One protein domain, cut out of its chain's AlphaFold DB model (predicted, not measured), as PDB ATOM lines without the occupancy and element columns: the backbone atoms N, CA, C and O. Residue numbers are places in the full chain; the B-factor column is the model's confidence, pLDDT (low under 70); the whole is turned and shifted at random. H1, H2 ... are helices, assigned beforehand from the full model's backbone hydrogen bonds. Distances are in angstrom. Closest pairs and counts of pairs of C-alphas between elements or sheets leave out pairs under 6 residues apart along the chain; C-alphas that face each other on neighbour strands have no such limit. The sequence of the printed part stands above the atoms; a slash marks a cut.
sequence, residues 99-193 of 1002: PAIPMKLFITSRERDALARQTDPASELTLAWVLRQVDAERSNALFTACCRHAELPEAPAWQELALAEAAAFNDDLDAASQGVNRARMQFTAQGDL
ATOM      1  N   PRO A  99     135.794 101.778  82.635       37.38
ATOM      2  CA  PRO A  99     135.421 101.179  83.910       37.38
ATOM      3  C   PRO A  99     133.957 101.537  84.194       37.38
ATOM      4  O   PRO A  99     133.611 102.717  84.173       37.38
ATOM      5  N   ALA A 100     133.107 100.524  84.394       49.09
ATOM      6  CA  ALA A 100     131.729 100.729  84.824       49.09
ATOM      7  C   ALA A 100     131.747 101.634  86.062       49.09
ATOM      8  O   ALA A 100     132.531 101.386  86.985       49.09
ATOM      9  N   ILE A 101     130.942 102.700  86.062       51.88
ATOM     10  CA  ILE A 101     130.811 103.582  87.223       51.88
ATOM     11  C   ILE A 101     130.406 102.687  88.401       51.88
ATOM     12  O   ILE A 101     129.368 102.026  88.310       51.88
ATOM     13  N   PRO A 102     131.197 102.602  89.488       52.56
ATOM     14  CA  PRO A 102     130.848 101.778  90.635       52.56
ATOM     15  C   PRO A 102     129.665 102.422  91.365       52.56
ATOM     16  O   PRO A 102     129.829 103.157  92.336       52.56
ATOM     17  N   MET A 103     128.452 102.171  90.874       63.19
ATOM     18  CA  MET A 103     127.230 102.657  91.492       63.19
ATOM     19  C   MET A 103     126.971 101.869  92.772       63.19
ATOM     20  O   MET A 103     126.572 100.703  92.744       63.19
ATOM     21  N   LYS A 104     127.153 102.519  93.926       68.69
ATOM     22  CA  LYS A 104     126.580 102.009  95.173       68.69
ATOM     23  C   LYS A 104     125.056 102.098  95.072       68.69
ATOM     24  O   LYS A 104     124.482 103.183  95.060       68.69
ATOM     25  N   LEU A 105     124.397 100.944  95.005       72.81
ATOM     26  CA  LEU A 105     122.962 100.846  94.706       72.81
ATOM     27  C   LEU A 105     122.054 101.291  95.862       72.81
ATOM     28  O   LEU A 105     120.919 101.718  95.631       72.81
ATOM     29  N   PHE A 106     122.558 101.172  97.090       82.38
ATOM     30  CA  PHE A 106     121.914 101.605  98.324       82.38
ATOM     31  C   PHE A 106     122.969 102.238  99.224       82.38
ATOM     32  O   PHE A 106     124.016 101.634  99.465       82.38
ATOM     33  N   ILE A 107     122.689 103.446  99.706       84.62
ATOM     34  CA  ILE A 107     123.608 104.239 100.523       84.62
ATOM     35  C   ILE A 107     122.846 104.941 101.641       84.62
ATOM     36  O   ILE A 107     121.652 105.239 101.510       84.62
ATOM     37  N   THR A 108     123.554 105.210 102.731       85.38
ATOM     38  CA  THR A 108     123.028 105.939 103.894       85.38
ATOM     39  C   THR A 108     122.607 107.364 103.525       85.38
ATOM     40  O   THR A 108     123.060 107.916 102.516       85.38
ATOM     41  N   SER A 109     121.767 108.004 104.347       83.69
ATOM     42  CA  SER A 109     121.391 109.415 104.142       83.69
ATOM     43  C   SER A 109     122.622 110.324 104.067       83.69
ATOM     44  O   SER A 109     122.739 111.141 103.159       83.69
ATOM     45  N   ARG A 110     123.607 110.089 104.940       81.44
ATOM     46  CA  ARG A 110     124.882 110.820 104.969       81.44
ATOM     47  C   ARG A 110     125.680 110.681 103.671       81.44
ATOM     48  O   ARG A 110     126.220 111.670 103.178       81.44
ATOM     49  N   GLU A 111     125.795 109.467 103.138       84.00
ATOM     50  CA  GLU A 111     126.463 109.236 101.851       84.00
ATOM     51  C   GLU A 111     125.699 109.912 100.709       84.00
ATOM     52  O   GLU A 111     126.317 110.480  99.812       84.00
ATOM     53  N   ARG A 112     124.363 109.920 100.767       88.00
ATOM     54  CA  ARG A 112     123.511 110.596  99.784       88.00
ATOM     55  C   ARG A 112     123.690 112.113  99.805       88.00
ATOM     56  O   ARG A 112     123.804 112.713  98.743       88.00
ATOM     57  N   ASP A 113     123.799 112.722 100.985       83.69
ATOM     58  CA  ASP A 113     124.073 114.159 101.142       83.69
ATOM     59  C   ASP A 113     125.493 114.533 100.688       83.69
ATOM     60  O   ASP A 113     125.747 115.641 100.212       83.69
ATOM     61  N   ALA A 114     126.459 113.628 100.860       83.75
ATOM     62  CA  ALA A 114     127.803 113.799 100.314       83.75
ATOM     63  C   ALA A 114     127.809 113.696  98.780       83.75
ATOM     64  O   ALA A 114     128.507 114.464  98.122       83.75
ATOM     65  N   LEU A 115     127.012 112.786  98.217       85.62
ATOM     66  CA  LEU A 115     126.860 112.612  96.775       85.62
ATOM     67  C   LEU A 115     126.125 113.797  96.131       85.62
ATOM     68  O   LEU A 115     126.544 114.282  95.092       85.62
ATOM     69  N   ALA A 116     125.096 114.336  96.790       85.19
ATOM     70  CA  ALA A 116     124.335 115.494  96.313       85.19
ATOM     71  C   ALA A 116     125.134 116.808  96.259       85.19
ATOM     72  O   ALA A 116     124.676 117.768  95.645       85.19
ATOM     73  N   ARG A 117     126.302 116.868  96.910       84.94
ATOM     74  CA  ARG A 117     127.232 118.008  96.842       84.94
ATOM     75  C   ARG A 117     128.241 117.896  95.699       84.94
ATOM     76  O   ARG A 117     128.943 118.865  95.428       84.94
ATOM     77  N   GLN A 118     128.336 116.733  95.064       85.06
ATOM     78  CA  GLN A 118     129.205 116.506  93.916       85.06
ATOM     79  C   GLN A 118     128.445 116.866  92.638       85.06
ATOM     80  O   GLN A 118     127.264 116.559  92.511       85.06
ATOM     81  N   THR A 119     129.118 117.546  91.710       80.38
ATOM     82  CA  THR A 119     128.528 118.042  90.453       80.38
ATOM     83  C   THR A 119     129.069 117.312  89.225       80.38
ATOM     84  O   THR A 119     128.944 117.807  88.108       80.38
ATOM     85  N   ASP A 120     129.759 116.184  89.408       86.56
ATOM     86  CA  ASP A 120     130.229 115.381  88.285       86.56
ATOM     87  C   ASP A 120     129.100 114.471  87.750       86.56
ATOM     88  O   ASP A 120     128.298 113.957  88.539       86.56
ATOM     89  N   PRO A 121     129.033 114.224  86.426       85.12
ATOM     90  CA  PRO A 121     127.933 113.466  85.825       85.12
ATOM     91  C   PRO A 121     127.751 112.048  86.398       85.12
ATOM     92  O   PRO A 121     126.629 111.550  86.494       85.12
ATOM     93  N   ALA A 122     128.837 111.380  86.799       84.50
ATOM     94  CA  ALA A 122     128.780 110.027  87.352       84.50
ATOM     95  C   ALA A 122     128.138 109.999  88.751       84.50
ATOM     96  O   ALA A 122     127.329 109.110  89.057       84.50
ATOM     97  N   SER A 123     128.452 110.991  89.587       87.81
ATOM     98  CA  SER A 123     127.796 111.197  90.880       87.81
ATOM     99  C   SER A 123     126.319 111.544  90.731       87.81
ATOM    100  O   SER A 123     125.499 111.005  91.476       87.81
ATOM    101  N   GLU A 124     125.950 112.369  89.746       88.81
ATOM    102  CA  GLU A 124     124.547 112.687  89.454       88.81
ATOM    103  C   GLU A 124     123.747 111.451  89.026       88.81
ATOM    104  O   GLU A 124     122.643 111.239  89.530       88.81
ATOM    105  N   LEU A 125     124.316 110.585  88.176       90.12
ATOM    106  CA  LEU A 125     123.683 109.322  87.782       90.12
ATOM    107  C   LEU A 125     123.492 108.385  88.987       90.12
ATOM    108  O   LEU A 125     122.420 107.806  89.175       90.12
ATOM    109  N   THR A 126     124.512 108.276  89.843       90.00
ATOM    110  CA  THR A 126     124.437 107.483  91.079       90.00
ATOM    111  C   THR A 126     123.368 108.038  92.024       90.00
ATOM    112  O   THR A 126     122.593 107.281  92.616       90.00
ATOM    113  N   LEU A 127     123.276 109.365  92.144       90.56
ATOM    114  CA  LEU A 127     122.275 110.035  92.964       90.56
ATOM    115  C   LEU A 127     120.865 109.811  92.410       90.56
ATOM    116  O   LEU A 127     119.955 109.513  93.186       90.56
ATOM    117  N   ALA A 128     120.694 109.894  91.086       91.88
ATOM    118  CA  ALA A 128     119.439 109.593  90.406       91.88
ATOM    119  C   ALA A 128     118.955 108.185  90.770       91.88
ATOM    120  O   ALA A 128     117.809 108.009  91.187       91.88
ATOM    121  N   TRP A 129     119.848 107.194  90.710       91.38
ATOM    122  CA  TRP A 129     119.526 105.821  91.082       91.38
ATOM    123  C   TRP A 129     119.163 105.677  92.563       91.38
ATOM    124  O   TRP A 129     118.134 105.087  92.890       91.38
ATOM    125  N   VAL A 130     119.960 106.214  93.486       90.19
ATOM    126  CA  VAL A 130     119.707 106.083  94.934       90.19
ATOM    127  C   VAL A 130     118.393 106.755  95.350       90.19
ATOM    128  O   VAL A 130     117.713 106.271  96.257       90.19
ATOM    129  N   LEU A 131     118.009 107.850  94.691       90.38
ATOM    130  CA  LEU A 131     116.778 108.575  95.000       90.38
ATOM    131  C   LEU A 131     115.509 107.886  94.492       90.38
ATOM    132  O   LEU A 131     114.441 108.214  94.991       90.38
ATOM    133  N   ARG A 132     115.583 106.911  93.579       91.38
ATOM    134  CA  ARG A 132     114.402 106.346  92.886       91.38
ATOM    135  C   ARG A 132     113.279 105.845  93.806       91.38
ATOM    136  O   ARG A 132     112.111 105.938  93.451       91.38
ATOM    137  N   GLN A 133     113.625 105.336  94.993       87.69
ATOM    138  CA  GLN A 133     112.646 104.883  95.989       87.69
ATOM    139  C   GLN A 133     112.316 105.945  97.044       87.69
ATOM    140  O   GLN A 133     111.347 105.771  97.773       87.69
ATOM    141  N   VAL A 134     113.120 107.001  97.172       87.19
ATOM    142  CA  VAL A 134     112.987 108.032  98.213       87.19
ATOM    143  C   VAL A 134     112.260 109.261  97.673       87.19
ATOM    144  O   VAL A 134     111.317 109.722  98.304       87.19
ATOM    145  N   ASP A 135     112.689 109.745  96.510       88.56
ATOM    146  CA  ASP A 135     112.205 110.924  95.797       88.56
ATOM    147  C   ASP A 135     112.214 110.611  94.290       88.56
ATOM    148  O   ASP A 135     113.192 110.845  93.570       88.56
ATOM    149  N   ALA A 136     111.128 109.984  93.832       87.00
ATOM    150  CA  ALA A 136     110.998 109.506  92.459       87.00
ATOM    151  C   ALA A 136     110.968 110.656  91.437       87.00
ATOM    152  O   ALA A 136     111.476 110.503  90.326       87.00
ATOM    153  N   GLU A 137     110.413 111.814  91.811       89.25
ATOM    154  CA  GLU A 137     110.344 112.990  90.943       89.25
ATOM    155  C   GLU A 137     111.746 113.548  90.685       89.25
ATOM    156  O   GLU A 137     112.165 113.669  89.528       89.25
ATOM    157  N   ARG A 138     112.520 113.787  91.751       92.06
ATOM    158  CA  ARG A 138     113.908 114.242  91.631       92.06
ATOM    159  C   ARG A 138     114.793 113.208  90.943       92.06
ATOM    160  O   ARG A 138     115.627 113.581  90.120       92.06
ATOM    161  N   SER A 139     114.604 111.923  91.244       92.44
ATOM    162  CA  SER A 139     115.294 110.823  90.562       92.44
ATOM    163  C   SER A 139     115.075 110.878  89.048       92.44
ATOM    164  O   SER A 139     116.042 110.882  88.287       92.44
ATOM    165  N   ASN A 140     113.823 111.005  88.594       91.69
ATOM    166  CA  ASN A 140     113.508 111.043  87.169       91.69
ATOM    167  C   ASN A 140     114.013 112.324  86.479       91.69
ATOM    168  O   ASN A 140     114.463 112.273  85.330       91.69
ATOM    169  N   ALA A 141     113.984 113.467  87.174       92.62
ATOM    170  CA  ALA A 141     114.564 114.713  86.678       92.62
ATOM    171  C   ALA A 141     116.085 114.587  86.467       92.62
ATOM    172  O   ALA A 141     116.584 114.952  85.400       92.62
ATOM    173  N   LEU A 142     116.799 114.005  87.438       92.69
ATOM    174  CA  LEU A 142     118.236 113.740  87.333       92.69
ATOM    175  C   LEU A 142     118.545 112.751  86.207       92.69
ATOM    176  O   LEU A 142     119.390 113.048  85.372       92.69
ATOM    177  N   PHE A 143     117.814 111.634  86.097       94.06
ATOM    178  CA  PHE A 143     117.989 110.706  84.973       94.06
ATOM    179  C   PHE A 143     117.803 111.397  83.621       94.06
ATOM    180  O   PHE A 143     118.617 111.223  82.719       94.06
ATOM    181  N   THR A 144     116.773 112.236  83.486       91.75
ATOM    182  CA  THR A 144     116.512 112.984  82.249       91.75
ATOM    183  C   THR A 144     117.654 113.944  81.906       91.75
ATOM    184  O   THR A 144     117.962 114.121  80.724       91.75
ATOM    185  N   ALA A 145     118.289 114.555  82.910       91.19
ATOM    186  CA  ALA A 145     119.490 115.360  82.720       91.19
ATOM    187  C   ALA A 145     120.681 114.481  82.298       91.19
ATOM    188  O   ALA A 145     121.255 114.728  81.239       91.19
ATOM    189  N   CYS A 146     120.976 113.405  83.041       91.00
ATOM    190  CA  CYS A 146     122.062 112.461  82.755       91.00
ATOM    191  C   CYS A 146     121.976 111.868  81.339       91.00
ATOM    192  O   CYS A 146     122.990 111.781  80.655       91.00
ATOM    193  N   CYS A 147     120.774 111.544  80.849       90.00
ATOM    194  CA  CYS A 147     120.550 111.020  79.495       90.00
ATOM    195  C   CYS A 147     120.956 111.990  78.369       90.00
ATOM    196  O   CYS A 147     121.106 111.563  77.225       90.00
ATOM    197  N   ARG A 148     121.131 113.287  78.657       89.00
ATOM    198  CA  ARG A 148     121.614 114.289  77.686       89.00
ATOM    199  C   ARG A 148     123.138 114.400  77.662       89.00
ATOM    200  O   ARG A 148     123.680 115.005  76.737       89.00
ATOM    201  N   HIS A 149     123.834 113.836  78.649       86.00
ATOM    202  CA  HIS A 149     125.289 113.859  78.705       86.00
ATOM    203  C   HIS A 149     125.874 112.762  77.816       86.00
ATOM    204  O   HIS A 149     125.750 111.574  78.102       86.00
ATOM    205  N   ALA A 150     126.593 113.163  76.765       79.00
ATOM    206  CA  ALA A 150     127.287 112.232  75.868       79.00
ATOM    207  C   ALA A 150     128.333 111.357  76.590       79.00
ATOM    208  O   ALA A 150     128.712 110.297  76.096       79.00
ATOM    209  N   GLU A 151     128.796 111.789  77.766       81.81
ATOM    210  CA  GLU A 151     129.746 111.052  78.595       81.81
ATOM    211  C   GLU A 151     129.117 109.888  79.378       81.81
ATOM    212  O   GLU A 151     129.882 109.078  79.895       81.81
ATOM    213  N   LEU A 152     127.783 109.761  79.418       84.50
ATOM    214  CA  LEU A 152     127.043 108.724  80.154       84.50
ATOM    215  C   LEU A 152     126.121 107.897  79.228       84.50
ATOM    216  O   LEU A 152     124.893 107.976  79.343       84.50
ATOM    217  N   PRO A 153     126.662 107.092  78.295       84.19
ATOM    218  CA  PRO A 153     125.850 106.255  77.403       84.19
ATOM    219  C   PRO A 153     124.967 105.223  78.134       84.19
ATOM    220  O   PRO A 153     123.992 104.733  77.565       84.19
ATOM    221  N   GLU A 154     125.287 104.884  79.382       85.94
ATOM    222  CA  GLU A 154     124.548 103.966  80.253       85.94
ATOM    223  C   GLU A 154     123.329 104.598  80.950       85.94
ATOM    224  O   GLU A 154     122.447 103.868  81.406       85.94
ATOM    225  N   ALA A 155     123.237 105.933  81.022       89.69
ATOM    226  CA  ALA A 155     122.166 106.618  81.754       89.69
ATOM    227  C   ALA A 155     120.739 106.234  81.294       89.69
ATOM    228  O   ALA A 155     119.901 105.974  82.164       89.69
ATOM    229  N   PRO A 156     120.444 106.094  79.981       92.12
ATOM    230  CA  PRO A 156     119.126 105.653  79.519       92.12
ATOM    231  C   PRO A 156     118.753 104.241  79.992       92.12
ATOM    232  O   PRO A 156     117.600 103.991  80.340       92.12
ATOM    233  N   ALA A 157     119.724 103.325  80.051       92.06
ATOM    234  CA  ALA A 157     119.494 101.946  80.476       92.06
ATOM    235  C   ALA A 157     119.164 101.875  81.974       92.06
ATOM    236  O   ALA A 157     118.252 101.153  82.386       92.06
ATOM    237  N   TRP A 158     119.858 102.677  82.787       92.50
ATOM    238  CA  TRP A 158     119.572 102.815  84.214       92.50
ATOM    239  C   TRP A 158     118.232 103.509  84.486       92.50
ATOM    240  O   TRP A 158     117.511 103.079  85.389       92.50
ATOM    241  N   GLN A 159     117.849 104.507  83.681       93.81
ATOM    242  CA  GLN A 159     116.524 105.128  83.760       93.81
ATOM    243  C   GLN A 159     115.411 104.117  83.443       93.81
ATOM    244  O   GLN A 159     114.446 104.014  84.199       93.81
ATOM    245  N   GLU A 160     115.553 103.326  82.374       94.06
ATOM    246  CA  GLU A 160     114.601 102.259  82.022       94.06
ATOM    247  C   GLU A 160     114.458 101.227  83.146       94.06
ATOM    248  O   GLU A 160     113.345 100.811  83.471       94.06
ATOM    249  N   LEU A 161     115.566 100.850  83.793       92.94
ATOM    250  CA  LEU A 161     115.529  99.922  84.920       92.94
ATOM    251  C   LEU A 161     114.831 100.525  86.152       92.94
ATOM    252  O   LEU A 161     114.048  99.835  86.806       92.94
ATOM    253  N   ALA A 162     115.060 101.808  86.452       91.75
ATOM    254  CA  ALA A 162     114.386 102.511  87.548       91.75
ATOM    255  C   ALA A 162     112.873 102.659  87.295       91.75
ATOM    256  O   ALA A 162     112.062 102.427  88.195       91.75
ATOM    257  N   LEU A 163     112.473 102.973  86.059       92.06
ATOM    258  CA  LEU A 163     111.064 103.025  85.654       92.06
ATOM    259  C   LEU A 163     110.405 101.639  85.709       92.06
ATOM    260  O   LEU A 163     109.253 101.522  86.129       92.06
ATOM    261  N   ALA A 164     111.134 100.584  85.339       92.94
ATOM    262  CA  ALA A 164     110.653  99.213  85.451       92.94
ATOM    263  C   ALA A 164     110.418  98.790  86.912       92.94
ATOM    264  O   ALA A 164     109.424  98.122  87.203       92.94
ATOM    265  N   GLU A 165     111.289  99.203  87.840       89.81
ATOM    266  CA  GLU A 165     111.083  98.999  89.280       89.81
ATOM    267  C   GLU A 165     109.821  99.727  89.767       89.81
ATOM    268  O   GLU A 165     108.978  99.122  90.435       89.81
ATOM    269  N   ALA A 166     109.641 100.995  89.385       89.12
ATOM    270  CA  ALA A 166     108.451 101.763  89.739       89.12
ATOM    271  C   ALA A 166     107.162 101.115  89.198       89.12
ATOM    272  O   ALA A 166     106.176 101.005  89.927       89.12
ATOM    273  N   ALA A 167     107.180 100.622  87.954       89.62
ATOM    274  CA  ALA A 167     106.069  99.874  87.367       89.62
ATOM    275  C   ALA A 167     105.776  98.579  88.143       89.62
ATOM    276  O   ALA A 167     104.618  98.298  88.452       89.62
ATOM    277  N   ALA A 168     106.814  97.830  88.539       86.56
ATOM    278  CA  ALA A 168     106.657  96.619  89.341       86.56
ATOM    279  C   ALA A 168     106.018  96.919  90.706       86.56
ATOM    280  O   ALA A 168     105.159  96.167  91.167       86.56
ATOM    281  N   PHE A 169     106.406  98.023  91.351       84.69
ATOM    282  CA  PHE A 169     105.830  98.439  92.632       84.69
ATOM    283  C   PHE A 169     104.403  98.969  92.498       84.69
ATOM    284  O   PHE A 169     103.595  98.739  93.397       84.69
ATOM    285  N   ASN A 170     104.081  99.593  91.363       83.50
ATOM    286  CA  ASN A 170     102.725  99.983  90.975       83.50
ATOM    287  C   ASN A 170     101.917  98.830  90.372       83.50
ATOM    288  O   ASN A 170     100.834  99.044  89.823       83.50
ATOM    289  N   ASP A 171     102.410  97.598  90.523       79.31
ATOM    290  CA  ASP A 171     101.676  96.384  90.204       79.31
ATOM    291  C   ASP A 171     101.392  96.201  88.687       79.31
ATOM    292  O   ASP A 171     100.610  95.320  88.311       79.31
ATOM    293  N   ASP A 172     102.077  96.966  87.824       88.31
ATOM    294  CA  ASP A 172     102.116  96.830  86.359       88.31
ATOM    295  C   ASP A 172     103.296  95.935  85.946       88.31
ATOM    296  O   ASP A 172     104.383  96.369  85.551       88.31
ATOM    297  N   LEU A 173     103.078  94.628  86.098       87.69
ATOM    298  CA  LEU A 173     104.113  93.614  85.895       87.69
ATOM    299  C   LEU A 173     104.513  93.445  84.427       87.69
ATOM    300  O   LEU A 173     105.576  92.882  84.164       87.69
ATOM    301  N   ASP A 174     103.673  93.861  83.479       90.25
ATOM    302  CA  ASP A 174     103.978  93.757  82.052       90.25
ATOM    303  C   ASP A 174     104.844  94.930  81.600       90.25
ATOM    304  O   ASP A 174     105.874  94.696  80.960       90.25
ATOM    305  N   ALA A 175     104.515  96.162  82.009       92.94
ATOM    306  CA  ALA A 175     105.396  97.306  81.788       92.94
ATOM    307  C   ALA A 175     106.754  97.107  82.477       92.94
ATOM    308  O   ALA A 175     107.793  97.372  81.867       92.94
ATOM    309  N   ALA A 176     106.763  96.555  83.696       93.44
ATOM    310  CA  ALA A 176     107.991  96.211  84.406       93.44
ATOM    311  C   ALA A 176     108.858  95.212  83.622       93.44
ATOM    312  O   ALA A 176     110.030  95.479  83.364       93.44
ATOM    313  N   SER A 177     108.290  94.083  83.176       94.44
ATOM    314  CA  SER A 177     109.032  93.091  82.383       94.44
ATOM    315  C   SER A 177     109.556  93.668  81.064       94.44
ATOM    316  O   SER A 177     110.683  93.374  80.665       94.44
ATOM    317  N   GLN A 178     108.769  94.502  80.381       95.38
ATOM    318  CA  GLN A 178     109.209  95.158  79.147       95.38
ATOM    319  C   GLN A 178     110.362  96.137  79.400       95.38
ATOM    320  O   GLN A 178     111.335  96.125  78.646       95.38
ATOM    321  N   GLY A 179     110.285  96.943  80.464       94.94
ATOM    322  CA  GLY A 179     111.344  97.877  80.855       94.94
ATOM    323  C   GLY A 179     112.649  97.169  81.222       94.94
ATOM    324  O   GLY A 179     113.698  97.506  80.674       94.94
ATOM    325  N   VAL A 180     112.590  96.104  82.037       95.25
ATOM    326  CA  VAL A 180     113.773  95.281  82.364       95.25
ATOM    327  C   VAL A 180     114.409  94.698  81.095       95.25
ATOM    328  O   VAL A 180     115.632  94.693  80.963       95.25
ATOM    329  N   ASN A 181     113.606  94.236  80.131       95.19
ATOM    330  CA  ASN A 181     114.122  93.710  78.865       95.19
ATOM    331  C   ASN A 181     114.789  94.789  78.001       95.19
ATOM    332  O   ASN A 181     115.850  94.526  77.430       95.19
ATOM    333  N   ARG A 182     114.224  96.004  77.927       95.25
ATOM    334  CA  ARG A 182     114.859  97.140  77.234       95.25
ATOM    335  C   ARG A 182     116.199  97.506  77.870       95.25
ATOM    336  O   ARG A 182     117.198  97.570  77.156       95.25
ATOM    337  N   ALA A 183     116.237  97.639  79.196       94.12
ATOM    338  CA  ALA A 183     117.467  97.899  79.942       94.12
ATOM    339  C   ALA A 183     118.516  96.796  79.707       94.12
ATOM    340  O   ALA A 183     119.663  97.081  79.375       94.12
ATOM    341  N   ARG A 184     118.118  95.517  79.769       94.19
ATOM    342  CA  ARG A 184     119.007  94.368  79.524       94.19
ATOM    343  C   ARG A 184     119.624  94.379  78.129       94.19
ATOM    344  O   ARG A 184     120.807  94.074  78.003       94.19
ATOM    345  N   MET A 185     118.857  94.705  77.087       93.31
ATOM    346  CA  MET A 185     119.392  94.796  75.723       93.31
ATOM    347  C   MET A 185     120.479  95.875  75.628       93.31
ATOM    348  O   MET A 185     121.536  95.623  75.052       93.31
ATOM    349  N   GLN A 186     120.252  97.035  76.250       91.50
ATOM    350  CA  GLN A 186     121.220  98.133  76.272       91.50
ATOM    351  C   GLN A 186     122.473  97.784  77.091       91.50
ATOM    352  O   GLN A 186     123.581  97.911  76.576       91.50
ATOM    353  N   PHE A 187     122.322  97.239  78.304       91.00
ATOM    354  CA  PHE A 187     123.461  96.807  79.128       91.00
ATOM    355  C   PHE A 187     124.274  95.683  78.481       91.00
ATOM    356  O   PHE A 187     125.494  95.644  78.617       91.00
ATOM    357  N   THR A 188     123.621  94.793  77.727       89.81
ATOM    358  CA  THR A 188     124.304  93.741  76.957       89.81
ATOM    359  C   THR A 188     125.167  94.346  75.853       89.81
ATOM    360  O   THR A 188     126.320  93.952  75.703       89.81
ATOM    361  N   ALA A 189     124.642  95.330  75.115       87.56
ATOM    362  CA  ALA A 189     125.404  96.053  74.097       87.56
ATOM    363  C   ALA A 189     126.593  96.832  74.696       87.56
ATOM    364  O   ALA A 189     127.609  97.010  74.031       87.56
ATOM    365  N   GLN A 190     126.471  97.263  75.953       85.69
ATOM    366  CA  GLN A 190     127.502  97.984  76.705       85.69
ATOM    367  C   GLN A 190     128.476  97.073  77.467       85.69
ATOM    368  O   GLN A 190     129.455  97.575  78.008       85.69
ATOM    369  N   GLY A 191     128.218  95.760  77.530       83.44
ATOM    370  CA  GLY A 191     129.002  94.777  78.287       83.44
ATOM    371  C   GLY A 191     129.019  94.977  79.811       83.44
ATOM    372  O   GLY A 191     129.940  94.500  80.476       83.44
ATOM    373  N   ASP A 192     128.015  95.648  80.385       84.00
ATOM    374  CA  ASP A 192     127.933  95.890  81.833       84.00
ATOM    375  C   ASP A 192     127.374  94.663  82.575       84.00
ATOM    376  O   ASP A 192     126.165  94.476  82.744       84.00
ATOM    377  N   LEU A 193     128.277  93.792  83.028       82.75
ATOM    378  CA  LEU A 193     127.921  92.567  83.748       82.75
ATOM    379  C   LEU A 193     127.241  92.827  85.104       82.75
ATOM    380  O   LEU A 193     126.464  91.980  85.554       82.75
TER     381      LEU A 193
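This is residues 99 to 193 of the 1002 residues of the protein "Histidine kinase" of Burkholderiales bacterium (UniProt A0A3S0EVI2). Two close helical hairpins, H2 with H3 and H4 with H5, are set beside each other, and the short helix H1 packs on H2 away from H4. H2, H3 and H4 make a loosely joined three-helix bundle, triangular in section, in which H4 meets H3 near its first residues; H1 and H5 lie at opposite ends of the whole. The printed part has 95 residues with five named helices, in the order H1, H2, H3, H4, H5, and no named strand; the class is all helix. It is compact, with a radius of gyration of the C-alphas of 13.0 A, and spans 37 by 28 by 22 A.

H1, residues 109 to 115, and H2, residues 121 to 131, form a hairpin and touch, the closest C-alphas being those of Leu 115 and Ser 123, 6.1 A apart. They run opposite ways at a shallow tilt of 21 degrees. H2 and H3, residues 136 to 146, form the next hairpin, at a shallow tilt of 18 degrees; the closest C-alphas, of Ala 128 and Ser 139, are 4.3 A apart. H3 and H4, residues 155 to 169, form a hairpin at a shallow tilt of 18 degrees, where H4 touches H3 with residues 155 to 159 alone; the closest C-alphas, of Phe 143 and Gln 159, are 5.9 A apart. H2 and H4 run the same way, their lines at 1 degree, and touch with the C-alphas of Leu 125 and Ala 155 closest, 6.8 A apart. H2, H3 and H4 are an up and down bundle, each helix running against the one before it. H4 and H5, residues 173 to 190, form the last hairpin, at a shallow tilt of 21 degrees, with the C-alphas of Ala 164 and Ala 176 closest, 4.1 A apart. H1 and H5 are apart, as are H3 and H5. In H1, H2, H3, H4 and H5 every O i to N i+4 pair is within hydrogen-bond range.

Residues 99 to 108 come before H1, which begins at C-alpha 109 (121.391, 109.415, 104.142) and measures 9.7 A from first to last C-alpha. H2 measures 15.2 A and H3 15.0 A. H4 measures 21.3 A and begins at C-alpha 155 (122.166, 106.618, 81.754). H5, the longest helix, measures 25.5 A and ends at C-alpha 190 (127.502, 97.984, 76.705).

The two C-alphas farthest apart are those of Arg 117 and Asp 174, at 36.7 A. The printed part has no cut. The links H1 to H2, H2 to H3 and H4 to H5 are tight, and H3 to H4, with 8 residues, is short; no link is long. The mean pLDDT of the printed part is 86.4, and residues 99 to 104 are under 70.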